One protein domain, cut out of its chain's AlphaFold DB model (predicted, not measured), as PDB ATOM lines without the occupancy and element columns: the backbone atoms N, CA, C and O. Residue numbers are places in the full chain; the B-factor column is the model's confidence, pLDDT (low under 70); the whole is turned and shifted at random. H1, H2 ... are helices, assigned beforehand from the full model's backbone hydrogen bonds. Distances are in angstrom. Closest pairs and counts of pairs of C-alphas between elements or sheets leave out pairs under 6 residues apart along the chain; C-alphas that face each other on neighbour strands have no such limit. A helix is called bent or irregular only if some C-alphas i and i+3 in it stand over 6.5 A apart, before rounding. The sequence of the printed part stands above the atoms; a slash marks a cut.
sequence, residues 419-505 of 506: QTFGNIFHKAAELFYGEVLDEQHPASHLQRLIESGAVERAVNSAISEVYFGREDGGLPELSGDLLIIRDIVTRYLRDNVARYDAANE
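What this domain is: This is residues 419 to 505 of the 506 residues of the protein "PDDEXK_1 domain-containing protein" of uncultured prokaryote (UniProt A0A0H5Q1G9). One long helix, H4, runs along the longest axis of the domain, and three shorter helices cover one side of it. H1 and H3 cross each other at a steep angle and both pack on the first half and middle of H4, while H2 packs on its last part, and a long loop of residues 467 to 480 leads from the end of H3 to the start of H4. The printed part has 87 residues with four named helices, in the order H1, H2, H3, H4, and no named strand: the class is all helix. The whole is compact, with a radius of gyration of the C-alphas of 12.9 A, and its outline is elongated, spanning 37 by 24 by 23 A.

Where its parts are: H4 covers residues 481 to 503 and is 31.4 A long, from C-alpha 481 at (-22.477, -25.409, 0.994) to C-alpha 503 at (-42.201, -18.288, 24.355). It is irregular, but only just: C-alphas 495 and 498 are 6.7 A apart, and its line is a rough one. H1, residues 419 to 436, is 26.2 A long and begins at C-alpha 419 at (-35.221, -33.026, 0.403). H1 is neither bent nor irregular, but only just: C-alphas 432 and 435 are 6.1 A apart. H3, residues 454 to 466, measures 17.9 A, and H2, residues 443 to 451, measures 12.5 A.

How they stand to each other: The helix packing is mostly crossed, with 1 of 4 touching pairs at a shallow tilt. H4 touches H3 with residues 486 to 494 alone, at a steep tilt of 48 degrees, opposite ways; their closest C-alphas, of Glu 456 and Thr 490, are 6.1 A apart. Residues 485 to 493 of H4 touch residues 421 to 429 of H1, at a steep tilt of 42 degrees, the same way; the closest C-alphas are those of Phe 425 and Val 489, 6.0 A apart. Residues 494 to 503 of H4 touch H2, at a shallow tilt of 27 degrees, opposite ways, with the C-alphas of Ala 443 and Ala 502 closest at 4.3 A. H1 and H3 touch at a steep tilt of 46 degrees, opposite ways, and their closest C-alphas, of Ala 428 and Val 459, are 4.8 A apart. H2 is close to but not clearly touching H1, with the C-alphas of Val 436 and His 445 closest at 7.5 A. Every O i to N i+4 pair is within hydrogen-bond range in H3, against 12 of 14 in H1, 4 of 5 in H2 and 16 of 19 in H4.

The domain as a whole: The two C-alphas farthest apart, of Gln 440 and Gly 480, are 40.3 A apart. The printed part has no cut. The link from H2 to H3 is tight, that from H1 to H2 is short, and that from H3 to H4 is long, with 14 residues. The mean pLDDT of the printed part is 82.4; residues 471 to 479 and residue 505 are under 70.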
ATOM      1  N   GLN A 419     -34.837 -31.839  -0.350       82.62
ATOM      2  CA  GLN A 419     -35.221 -33.026   0.403       82.62
ATOM      3  C   GLN A 419     -34.219 -33.323   1.523       82.62
ATOM      4  O   GLN A 419     -34.626 -33.510   2.670       82.62
ATOM      5  N   THR A 420     -32.921 -33.334   1.222       82.81
ATOM      6  CA  THR A 420     -31.856 -33.575   2.202       82.81
ATOM      7  C   THR A 420     -31.803 -32.453   3.232       82.81
ATOM      8  O   THR A 420     -31.695 -32.740   4.423       82.81
ATOM      9  N   PHE A 421     -31.995 -31.196   2.820       86.25
ATOM     10  CA  PHE A 421     -32.146 -30.068   3.743       86.25
ATOM     11  C   PHE A 421     -33.304 -30.301   4.722       86.25
ATOM     12  O   PHE A 421     -33.129 -30.176   5.936       86.25
ATOM     13  N   GLY A 422     -34.476 -30.688   4.205       87.50
ATOM     14  CA  GLY A 422     -35.644 -31.003   5.024       87.50
ATOM     15  C   GLY A 422     -35.368 -32.140   6.008       87.50
ATOM     16  O   GLY A 422     -35.676 -32.016   7.190       87.50
ATOM     17  N   ASN A 423     -34.723 -33.215   5.552       89.12
ATOM     18  CA  ASN A 423     -34.354 -34.346   6.403       89.12
ATOM     19  C   ASN A 423     -33.369 -33.941   7.513       89.12
ATOM     20  O   ASN A 423     -33.571 -34.326   8.662       89.12
ATOM     21  N   ILE A 424     -32.345 -33.135   7.197       89.88
ATOM     22  CA  ILE A 424     -31.397 -32.598   8.188       89.88
ATOM     23  C   ILE A 424     -32.145 -31.754   9.223       89.88
ATOM     24  O   ILE A 424     -31.938 -31.934  10.420       89.88
ATOM     25  N   PHE A 425     -33.039 -30.865   8.782       91.69
ATOM     26  CA  PHE A 425     -33.833 -30.034   9.685       91.69
ATOM     27  C   PHE A 425     -34.727 -30.880  10.603       91.69
ATOM     28  O   PHE A 425     -34.703 -30.696  11.819       91.69
ATOM     29  N   HIS A 426     -35.484 -31.829  10.041       91.94
ATOM     30  CA  HIS A 426     -36.365 -32.706  10.812       91.94
ATOM     31  C   HIS A 426     -35.591 -33.538  11.831       91.94
ATOM     32  O   HIS A 426     -36.015 -33.633  12.980       91.94
ATOM     33  N   LYS A 427     -34.435 -34.080  11.439       92.31
ATOM     34  CA  LYS A 427     -33.588 -34.861  12.338       92.31
ATOM     35  C   LYS A 427     -32.958 -34.002  13.434       92.31
ATOM     36  O   LYS A 427     -32.929 -34.412  14.588       92.31
ATOM     37  N   ALA A 428     -32.498 -32.795  13.106       91.75
ATOM     38  CA  ALA A 428     -31.974 -31.859  14.098       91.75
ATOM     39  C   ALA A 428     -33.049 -31.461  15.119       91.75
ATOM     40  O   ALA A 428     -32.766 -31.402  16.313       91.75
ATOM     41  N   ALA A 429     -34.284 -31.230  14.662       90.31
ATOM     42  CA  ALA A 429     -35.417 -30.966  15.539       90.31
ATOM     43  C   ALA A 429     -35.746 -32.184  16.417       90.31
ATOM     44  O   ALA A 429     -35.883 -32.029  17.625       90.31
ATOM     45  N   GLU A 430     -35.807 -33.391  15.850       90.81
ATOM     46  CA  GLU A 430     -36.026 -34.633  16.606       90.81
ATOM     47  C   GLU A 430     -34.984 -34.814  17.720       90.81
ATOM     48  O   GLU A 430     -35.352 -35.047  18.867       90.81
ATOM     49  N   LEU A 431     -33.694 -34.644  17.407       89.44
ATOM     50  CA  LEU A 431     -32.608 -34.754  18.385       89.44
ATOM     51  C   LEU A 431     -32.694 -33.672  19.471       89.44
ATOM     52  O   LEU A 431     -32.469 -33.966  20.641       89.44
ATOM     53  N   PHE A 432     -33.030 -32.436  19.096       90.12
ATOM     54  CA  PHE A 432     -33.138 -31.314  20.030       90.12
ATOM     55  C   PHE A 432     -34.347 -31.444  20.970       90.12
ATOM     56  O   PHE A 432     -34.198 -31.331  22.184       90.12
ATOM     57  N   TYR A 433     -35.542 -31.703  20.430       88.75
ATOM     58  CA  TYR A 433     -36.762 -31.868  21.232       88.75
ATOM     59  C   TYR A 433     -36.820 -33.215  21.953       88.75
ATOM     60  O   TYR A 433     -37.546 -33.350  22.938       88.75
ATOM     61  N   GLY A 434     -36.031 -34.198  21.514       86.75
ATOM     62  CA  GLY A 434     -35.889 -35.478  22.195       86.75
ATOM     63  C   GLY A 434     -35.454 -35.342  23.658       86.75
ATOM     64  O   GLY A 434     -35.854 -36.153  24.489       86.75
ATOM     65  N   GLU A 435     -34.714 -34.280  23.995       81.81
ATOM     66  CA  GLU A 435     -34.277 -33.986  25.367       81.81
ATOM     67  C   GLU A 435     -35.414 -33.511  26.296       81.81
ATOM     68  O   GLU A 435     -35.227 -33.489  27.512       81.81
ATOM     69  N   VAL A 436     -36.590 -33.160  25.755       85.62
ATOM     70  CA  VAL A 436     -37.739 -32.615  26.510       85.62
ATOM     71  C   VAL A 436     -39.061 -33.366  26.268       85.62
ATOM     72  O   VAL A 436     -40.117 -32.902  26.692       85.62
ATOM     73  N   LEU A 437     -39.023 -34.529  25.604       81.69
ATOM     74  CA  LEU A 437     -40.202 -35.303  25.168       81.69
ATOM     75  C   LEU A 437     -41.199 -35.650  26.290       81.69
ATOM     76  O   LEU A 437     -42.404 -35.684  26.046       81.69
ATOM     77  N   ASP A 438     -40.704 -35.899  27.504       81.75
ATOM     78  CA  ASP A 438     -41.511 -36.347  28.647       81.75
ATOM     79  C   ASP A 438     -41.894 -35.205  29.616       81.75
ATOM     80  O   ASP A 438     -42.460 -35.446  30.687       81.75
ATOM     81  N   GLU A 439     -41.592 -33.948  29.273       82.56
ATOM     82  CA  GLU A 439     -41.846 -32.792  30.135       82.56
ATOM     83  C   GLU A 439     -43.174 -32.099  29.795       82.56
ATOM     84  O   GLU A 439     -43.421 -31.713  28.657       82.56
ATOM     85  N   GLN A 440     -44.033 -31.882  30.801       73.25
ATOM     86  CA  GLN A 440     -45.307 -31.171  30.602       73.25
ATOM     87  C   GLN A 440     -45.153 -29.652  30.424       73.25
ATOM     88  O   GLN A 440     -46.015 -29.033  29.813       73.25
ATOM     89  N   HIS A 441     -44.073 -29.063  30.951       80.50
ATOM     90  CA  HIS A 441     -43.786 -27.623  30.869       80.50
ATOM     91  C   HIS A 441     -42.306 -27.383  30.509       80.50
ATOM     92  O   HIS A 441     -41.494 -27.047  31.382       80.50
ATOM     93  N   PRO A 442     -41.923 -27.633  29.241       83.50
ATOM     94  CA  PRO A 442     -40.530 -27.639  28.814       83.50
ATOM     95  C   PRO A 442     -39.931 -26.243  28.570       83.50
ATOM     96  O   PRO A 442     -38.731 -26.158  28.322       83.50
ATOM     97  N   ALA A 443     -40.676 -25.132  28.639       82.19
ATOM     98  CA  ALA A 443     -40.191 -23.811  28.200       82.19
ATOM     99  C   ALA A 443     -38.906 -23.360  28.910       82.19
ATOM    100  O   ALA A 443     -37.940 -22.928  28.273       82.19
ATOM    101  N   SER A 444     -38.849 -23.517  30.235       81.75
ATOM    102  CA  SER A 444     -37.659 -23.161  31.023       81.75
ATOM    103  C   SER A 444     -36.452 -24.069  30.743       81.75
ATOM    104  O   SER A 444     -35.300 -23.673  30.947       81.75
ATOM    105  N   HIS A 445     -36.691 -25.299  30.286       83.88
ATOM    106  CA  HIS A 445     -35.643 -26.232  29.888       83.88
ATOM    107  C   HIS A 445     -35.169 -25.941  28.462       83.88
ATOM    108  O   HIS A 445     -33.970 -25.781  28.248       83.88
ATOM    109  N   LEU A 446     -36.093 -25.729  27.524       85.50
ATOM    110  CA  LEU A 446     -35.813 -25.301  26.154       85.50
ATOM    111  C   LEU A 446     -34.954 -24.037  26.120       85.50
ATOM    112  O   LEU A 446     -33.964 -23.987  25.392       85.50
ATOM    113  N   GLN A 447     -35.257 -23.042  26.958       84.00
ATOM    114  CA  GLN A 447     -34.465 -21.815  27.022       84.00
ATOM    115  C   GLN A 447     -33.018 -22.076  27.475       84.00
ATOM    116  O   GLN A 447     -32.078 -21.553  26.872       84.00
ATOM    117  N   ARG A 448     -32.817 -22.968  28.455       84.81
ATOM    118  CA  ARG A 448     -31.475 -23.410  28.876       84.81
ATOM    119  C   ARG A 448     -30.753 -24.190  27.776       84.81
ATOM    120  O   ARG A 448     -29.555 -23.993  27.580       84.81
ATOM    121  N   LEU A 449     -31.457 -25.047  27.037       85.69
ATOM    122  CA  LEU A 449     -30.876 -25.830  25.942       85.69
ATOM    123  C   LEU A 449     -30.421 -24.937  24.784       85.69
ATOM    124  O   LEU A 449     -29.304 -25.111  24.288       85.69
ATOM    125  N   ILE A 450     -31.229 -23.935  24.420       86.62
ATOM    126  CA  ILE A 450     -30.890 -22.923  23.410       86.62
ATOM    127  C   ILE A 450     -29.599 -22.185  23.786       86.62
ATOM    128  O   ILE A 450     -28.719 -22.022  22.942       86.62
ATOM    129  N   GLU A 451     -29.462 -21.765  25.046       84.88
ATOM    130  CA  GLU A 451     -28.289 -21.029  25.538       84.88
ATOM    131  C   GLU A 451     -27.043 -21.919  25.707       84.88
ATOM    132  O   GLU A 451     -25.918 -21.437  25.593       84.88
ATOM    133  N   SER A 452     -27.223 -23.228  25.920       85.81
ATOM    134  CA  SER A 452     -26.131 -24.200  26.110       85.81
ATOM    135  C   SER A 452     -25.424 -24.644  24.819       85.81
ATOM    136  O   SER A 452     -24.510 -25.479  24.859       85.81
ATOM    137  N   GLY A 453     -25.881 -24.166  23.660       85.19
ATOM    138  CA  GLY A 453     -25.410 -24.615  22.348       85.19
ATOM    139  C   GLY A 453     -25.867 -26.032  21.968       85.19
ATOM    140  O   GLY A 453     -25.201 -26.714  21.186       85.19
ATOM    141  N   ALA A 454     -26.967 -26.525  22.556       86.62
ATOM    142  CA  ALA A 454     -27.528 -27.842  22.227       86.62
ATOM    143  C   ALA A 454     -28.031 -27.909  20.780       86.62
ATOM    144  O   ALA A 454     -27.904 -28.945  20.132       86.62
ATOM    145  N   VAL A 455     -28.514 -26.784  20.245       87.31
ATOM    146  CA  VAL A 455     -28.970 -26.682  18.854       87.31
ATOM    147  C   VAL A 455     -27.824 -26.957  17.876       87.31
ATOM    148  O   VAL A 455     -27.994 -27.772  16.978       87.31
ATOM    149  N   GLU A 456     -26.640 -26.353  18.050       89.38
ATOM    150  CA  GLU A 456     -25.485 -26.635  17.181       89.38
ATOM    151  C   GLU A 456     -25.084 -28.105  17.244       89.38
ATOM    152  O   GLU A 456     -24.749 -28.690  16.217       89.38
ATOM    153  N   ARG A 457     -25.116 -28.712  18.437       88.56
ATOM    154  CA  ARG A 457     -24.789 -30.135  18.602       88.56
ATOM    155  C   ARG A 457     -25.795 -31.020  17.869       88.56
ATOM    156  O   ARG A 457     -25.374 -31.897  17.125       88.56
ATOM    157  N   ALA A 458     -27.092 -30.748  18.009       89.19
ATOM    158  CA  ALA A 458     -28.149 -31.484  17.321       89.19
ATOM    159  C   ALA A 458     -28.053 -31.343  15.793       89.19
ATOM    160  O   ALA A 458     -28.163 -32.337  15.078       89.19
ATOM    161  N   VAL A 459     -27.780 -30.137  15.282       90.19
ATOM    162  CA  VAL A 459     -27.593 -29.891  13.841       90.19
ATOM    163  C   VAL A 459     -26.350 -30.605  13.313       90.19
ATOM    164  O   VAL A 459     -26.412 -31.255  12.273       90.19
ATOM    165  N   ASN A 460     -25.235 -30.544  14.040       88.56
ATOM    166  CA  ASN A 460     -24.005 -31.244  13.674       88.56
ATOM    167  C   ASN A 460     -24.217 -32.769  13.632       88.56
ATOM    168  O   ASN A 460     -23.844 -33.414  12.652       88.56
ATOM    169  N   SER A 461     -24.881 -33.342  14.638       86.81
ATOM    170  CA  SER A 461     -25.226 -34.769  14.652       86.81
ATOM    171  C   SER A 461     -26.184 -35.146  13.520       86.81
ATOM    172  O   SER A 461     -25.968 -36.153  12.850       86.81
ATOM    173  N   ALA A 462     -27.191 -34.315  13.233       88.25
ATOM    174  CA  ALA A 462     -28.117 -34.542  12.126       88.25
ATOM    175  C   ALA A 462     -27.413 -34.525  10.761       88.25
ATOM    176  O   ALA A 462     -27.704 -35.366   9.916       88.25
ATOM    177  N   ILE A 463     -26.455 -33.618  10.548       86.31
ATOM    178  CA  ILE A 463     -25.631 -33.600   9.330       86.31
ATOM    179  C   ILE A 463     -24.765 -34.866   9.252       86.31
ATOM    180  O   ILE A 463     -24.697 -35.497   8.197       86.31
ATOM    181  N   SER A 464     -24.143 -35.279  10.359       82.12
ATOM    182  CA  SER A 464     -23.348 -36.513  10.424       82.12
ATOM    183  C   SER A 464     -24.164 -37.754  10.042       82.12
ATOM    184  O   SER A 464     -23.716 -38.568   9.234       82.12
ATOM    185  N   GLU A 465     -25.382 -37.880  10.566       83.44
ATOM    186  CA  GLU A 465     -26.244 -39.041  10.334       83.44
ATOM    187  C   GLU A 465     -26.893 -39.011   8.941       83.44
ATOM    188  O   GLU A 465     -26.793 -39.977   8.187       83.44
ATOM    189  N   VAL A 466     -27.516 -37.892   8.556       82.25
ATOM    190  CA  VAL A 466     -28.316 -37.791   7.321       82.25
ATOM    191  C   VAL A 466     -27.444 -37.647   6.073       82.25
ATOM    192  O   VAL A 466     -27.768 -38.215   5.025       82.25
ATOM    193  N   TYR A 467     -26.347 -36.889   6.160       76.75
ATOM    194  CA  TYR A 467     -25.490 -36.611   5.008       76.75
ATOM    195  C   TYR A 467     -24.346 -37.624   4.896       76.75
ATOM    196  O   TYR A 467     -24.183 -38.232   3.838       76.75
ATOM    197  N   PHE A 468     -23.613 -37.872   5.990       73.69
ATOM    198  CA  PHE A 468     -22.434 -38.751   5.998       73.69
ATOM    199  C   PHE A 468     -22.715 -40.204   6.416       73.69
ATOM    200  O   PHE A 468     -21.822 -41.044   6.295       73.69
ATOM    201  N   GLY A 469     -23.916 -40.522   6.913       70.88
ATOM    202  CA  GLY A 469     -24.264 -41.876   7.365       70.88
ATOM    203  C   GLY A 469     -23.470 -42.347   8.588       70.88
ATOM    204  O   GLY A 469     -23.249 -43.548   8.745       70.88
ATOM    205  N   ARG A 470     -22.981 -41.418   9.422       70.25
ATOM    206  CA  ARG A 470     -22.152 -41.707  10.600       70.25
ATOM    207  C   ARG A 470     -22.928 -41.495  11.897       70.25
ATOM    208  O   ARG A 470     -23.292 -40.365  12.221       70.25
ATOM    209  N   GLU A 471     -23.112 -42.575  12.653       60.25
ATOM    210  CA  GLU A 471     -23.776 -42.583  13.968       60.25
ATOM    211  C   GLU A 471     -22.836 -42.216  15.135       60.25
ATOM    212  O   GLU A 471     -23.290 -41.997  16.254       60.25
ATOM    213  N   ASP A 472     -21.522 -42.133  14.903       57.53
ATOM    214  CA  ASP A 472     -20.504 -41.916  15.945       57.53
ATOM    215  C   ASP A 472     -20.349 -40.446  16.386       57.53
ATOM    216  O   ASP A 472     -19.530 -40.141  17.255       57.53
ATOM    217  N   GLY A 473     -21.145 -39.528  15.824       52.97
ATOM    218  CA  GLY A 473     -21.189 -38.111  16.207       52.97
ATOM    219  C   GLY A 473     -19.943 -37.298  15.828       52.97
ATOM    220  O   GLY A 473     -19.850 -36.116  16.170       52.97
ATOM    221  N   GLY A 474     -18.978 -37.900  15.128       57.19
ATOM    222  CA  GLY A 474     -17.778 -37.221  14.653       57.19
ATOM    223  C   GLY A 474     -18.068 -36.398  13.402       57.19
ATOM    224  O   GLY A 474     -18.136 -36.950  12.305       57.19
ATOM    225  N   LEU A 475     -18.197 -35.076  13.550       61.25
ATOM    226  CA  LEU A 475     -18.422 -34.177  12.419       61.25
ATOM    227  C   LEU A 475     -17.160 -34.094  11.536       61.25
ATOM    228  O   LEU A 475     -16.110 -33.670  12.030       61.25
ATOM    229  N   PRO A 476     -17.230 -34.461  10.242       64.75
ATOM    230  CA  PRO A 476     -16.150 -34.190   9.300       64.75
ATOM    231  C   PRO A 476     -15.915 -32.683   9.150       64.75
ATOM    232  O   PRO A 476     -16.774 -31.866   9.491       64.75
ATOM    233  N   GLU A 477     -14.762 -32.304   8.601       62.38
ATOM    234  CA  GLU A 477     -14.495 -30.911   8.247       62.38
ATOM    235  C   GLU A 477     -15.517 -30.448   7.195       62.38
ATOM    236  O   GLU A 477     -15.504 -30.890   6.045       62.38
ATOM    237  N   LEU A 478     -16.463 -29.604   7.616       66.44
ATOM    238  CA  LEU A 478     -17.486 -29.052   6.735       66.44
ATOM    239  C   LEU A 478     -16.842 -28.014   5.812       66.44
ATOM    240  O   LEU A 478     -16.147 -27.112   6.281       66.44
ATOM    241  N   SER A 479     -17.114 -28.094   4.512       65.50
ATOM    242  CA  SER A 479     -16.653 -27.103   3.536       65.50
ATOM    243  C   SER A 479     -17.779 -26.714   2.577       65.50
ATOM    244  O   SER A 479     -18.718 -27.484   2.380       65.50
ATOM    245  N   GLY A 480     -17.704 -25.495   2.030       73.25
ATOM    246  CA  GLY A 480     -18.662 -24.989   1.040       73.25
ATOM    247  C   GLY A 480     -20.104 -24.921   1.554       73.25
ATOM    248  O   GLY A 480     -20.368 -24.375   2.630       73.25
ATOM    249  N   ASP A 481     -21.027 -25.493   0.784       73.81
ATOM    250  CA  ASP A 481     -22.477 -25.409   0.994       73.81
ATOM    251  C   ASP A 481     -22.943 -26.012   2.322       73.81
ATOM    252  O   ASP A 481     -23.873 -25.504   2.950       73.81
ATOM    253  N   LEU A 482     -22.254 -27.038   2.828       78.31
ATOM    254  CA  LEU A 482     -22.597 -27.660   4.109       78.31
ATOM    255  C   LEU A 482     -22.416 -26.709   5.301       78.31
ATOM    256  O   LEU A 482     -23.167 -26.804   6.273       78.31
ATOM    257  N   LEU A 483     -21.463 -25.770   5.233       82.25
ATOM    258  CA  LEU A 483     -21.316 -24.726   6.256       82.25
ATOM    259  C   LEU A 483     -22.508 -23.769   6.229       82.25
ATOM    260  O   LEU A 483     -23.064 -23.443   7.277       82.25
ATOM    261  N   ILE A 484     -22.923 -23.370   5.025       84.25
ATOM    262  CA  ILE A 484     -24.075 -22.490   4.816       84.25
ATOM    263  C   ILE A 484     -25.336 -23.162   5.364       84.25
ATOM    264  O   ILE A 484     -26.100 -22.546   6.102       84.25
ATOM    265  N   ILE A 485     -25.531 -24.445   5.072       85.81
ATOM    266  CA  ILE A 485     -26.707 -25.198   5.512       85.81
ATOM    267  C   ILE A 485     -26.708 -25.411   7.013       85.81
ATOM    268  O   ILE A 485     -27.744 -25.190   7.637       85.81
ATOM    269  N   ARG A 486     -25.569 -25.778   7.612       89.44
ATOM    270  CA  ARG A 486     -25.445 -25.856   9.072       89.44
ATOM    271  C   ARG A 486     -25.898 -24.546   9.708       89.44
ATOM    272  O   ARG A 486     -26.701 -24.573  10.640       89.44
ATOM    273  N   ASP A 487     -25.427 -23.413   9.199       89.12
ATOM    274  CA  ASP A 487     -25.741 -22.099   9.759       89.12
ATOM    275  C   ASP A 487     -27.215 -21.719   9.537       89.12
ATOM    276  O   ASP A 487     -27.865 -21.221  10.459       89.12
ATOM    277  N   ILE A 488     -27.782 -22.013   8.362       90.06
ATOM    278  CA  ILE A 488     -29.206 -21.798   8.065       90.06
ATOM    279  C   ILE A 488     -30.084 -22.664   8.972       90.06
ATOM    280  O   ILE A 488     -30.965 -22.128   9.642       90.06
ATOM    281  N   VAL A 489     -29.852 -23.979   9.033       91.50
ATOM    282  CA  VAL A 489     -30.639 -24.909   9.862       91.50
ATOM    283  C   VAL A 489     -30.539 -24.519  11.336       91.50
ATOM    284  O   VAL A 489     -31.564 -24.427  12.010       91.50
ATOM    285  N   THR A 490     -29.333 -24.201  11.821       92.56
ATOM    286  CA  THR A 490     -29.112 -23.718  13.194       92.56
ATOM    287  C   THR A 490     -29.921 -22.458  13.469       92.56
ATOM    288  O   THR A 490     -30.595 -22.376  14.495       92.56
ATOM    289  N   ARG A 491     -29.902 -21.489  12.548       90.81
ATOM    290  CA  ARG A 491     -30.657 -20.243  12.683       90.81
ATOM    291  C   ARG A 491     -32.164 -20.487  12.679       90.81
ATOM    292  O   ARG A 491     -32.862 -19.950  13.529       90.81
ATOM    293  N   TYR A 492     -32.672 -21.314  11.768       91.31
ATOM    294  CA  TYR A 492     -34.097 -21.643  11.709       91.31
ATOM    295  C   TYR A 492     -34.574 -22.356  12.976       91.31
ATOM    296  O   TYR A 492     -35.598 -21.973  13.541       91.31
ATOM    297  N   LEU A 493     -33.829 -23.359  13.441       90.75
ATOM    298  CA  LEU A 493     -34.207 -24.129  14.621       90.75
ATOM    299  C   LEU A 493     -34.087 -23.289  15.898       90.75
ATOM    300  O   LEU A 493     -35.022 -23.270  16.690       90.75
ATOM    301  N   ARG A 494     -32.993 -22.533  16.077       90.00
ATOM    302  CA  ARG A 494     -32.793 -21.664  17.248       90.00
ATOM    303  C   ARG A 494     -33.730 -20.467  17.264       90.00
ATOM    304  O   ARG A 494     -34.423 -20.247  18.253       90.00
ATOM    305  N   ASP A 495     -33.644 -19.627  16.235       86.19
ATOM    306  CA  ASP A 495     -34.190 -18.271  16.294       86.19
ATOM    307  C   ASP A 495     -35.682 -18.237  15.980       86.19
ATOM    308  O   ASP A 495     -36.366 -17.347  16.484       86.19
ATOM    309  N   ASN A 496     -36.180 -19.197  15.193       86.62
ATOM    310  CA  ASN A 496     -37.595 -19.275  14.846       86.62
ATOM    311  C   ASN A 496     -38.311 -20.322  15.702       86.62
ATOM    312  O   ASN A 496     -39.115 -19.947  16.543       86.62
ATOM    313  N   VAL A 497     -38.019 -21.613  15.517       87.38
ATOM    314  CA  VAL A 497     -38.869 -22.688  16.065       87.38
ATOM    315  C   VAL A 497     -38.716 -22.824  17.583       87.38
ATOM    316  O   VAL A 497     -39.667 -22.573  18.314       87.38
ATOM    317  N   ALA A 498     -37.506 -23.098  18.079       85.88
ATOM    318  CA  ALA A 498     -37.277 -23.337  19.504       85.88
ATOM    319  C   ALA A 498     -37.573 -22.104  20.372       85.88
ATOM    320  O   ALA A 498     -38.124 -22.229  21.464       85.88
ATOM    321  N   ARG A 499     -37.242 -20.895  19.893       84.88
ATOM    322  CA  ARG A 499     -37.594 -19.646  20.589       84.88
ATOM    323  C   ARG A 499     -39.091 -19.364  20.589       84.88
ATOM    324  O   ARG A 499     -39.588 -18.859  21.592       84.88
ATOM    325  N   TYR A 500     -39.793 -19.651  19.494       86.56
ATOM    326  CA  TYR A 500     -41.245 -19.508  19.450       86.56
ATOM    327  C   TYR A 500     -41.913 -20.480  20.426       86.56
ATOM    328  O   TYR A 500     -42.764 -20.050  21.200       86.56
ATOM    329  N   ASP A 501     -41.479 -21.739  20.451       85.19
ATOM    330  CA  ASP A 501     -42.047 -22.767  21.327       85.19
ATOM    331  C   ASP A 501     -41.748 -22.493  22.808       85.19
ATOM    332  O   ASP A 501     -42.631 -22.628  23.650       85.19
ATOM    333  N   ALA A 502     -40.542 -22.014  23.137       83.50
ATOM    334  CA  ALA A 502     -40.206 -21.596  24.499       83.50
ATOM    335  C   ALA A 502     -41.000 -20.358  24.967       83.50
ATOM    336  O   ALA A 502     -41.183 -20.162  26.166       83.50
ATOM    337  N   ALA A 503     -41.451 -19.504  24.041       81.38
ATOM    338  CA  ALA A 503     -42.201 -18.288  24.355       81.38
ATOM    339  C   ALA A 503     -43.727 -18.485  24.380       81.38
ATOM    340  O   ALA A 503     -44.422 -17.689  25.010       81.38
ATOM    341  N   ASN A 504     -44.249 -19.504  23.690       74.19
ATOM    342  CA  ASN A 504     -45.684 -19.740  23.499       74.19
ATOM    343  C   ASN A 504     -46.122 -21.093  24.078       74.19
ATOM    344  O   ASN A 504     -46.882 -21.822  23.444       74.19
ATOM    345  N   GLU A 505     -45.638 -21.414  25.279       62.72
ATOM    346  CA  GLU A 505     -46.127 -22.550  26.065       62.72
ATOM    347  C   GLU A 505     -47.662 -22.449  26.192       62.72
ATOM    348  O   GLU A 505     -48.178 -21.443  26.690       62.72
TER     349      GLU A 505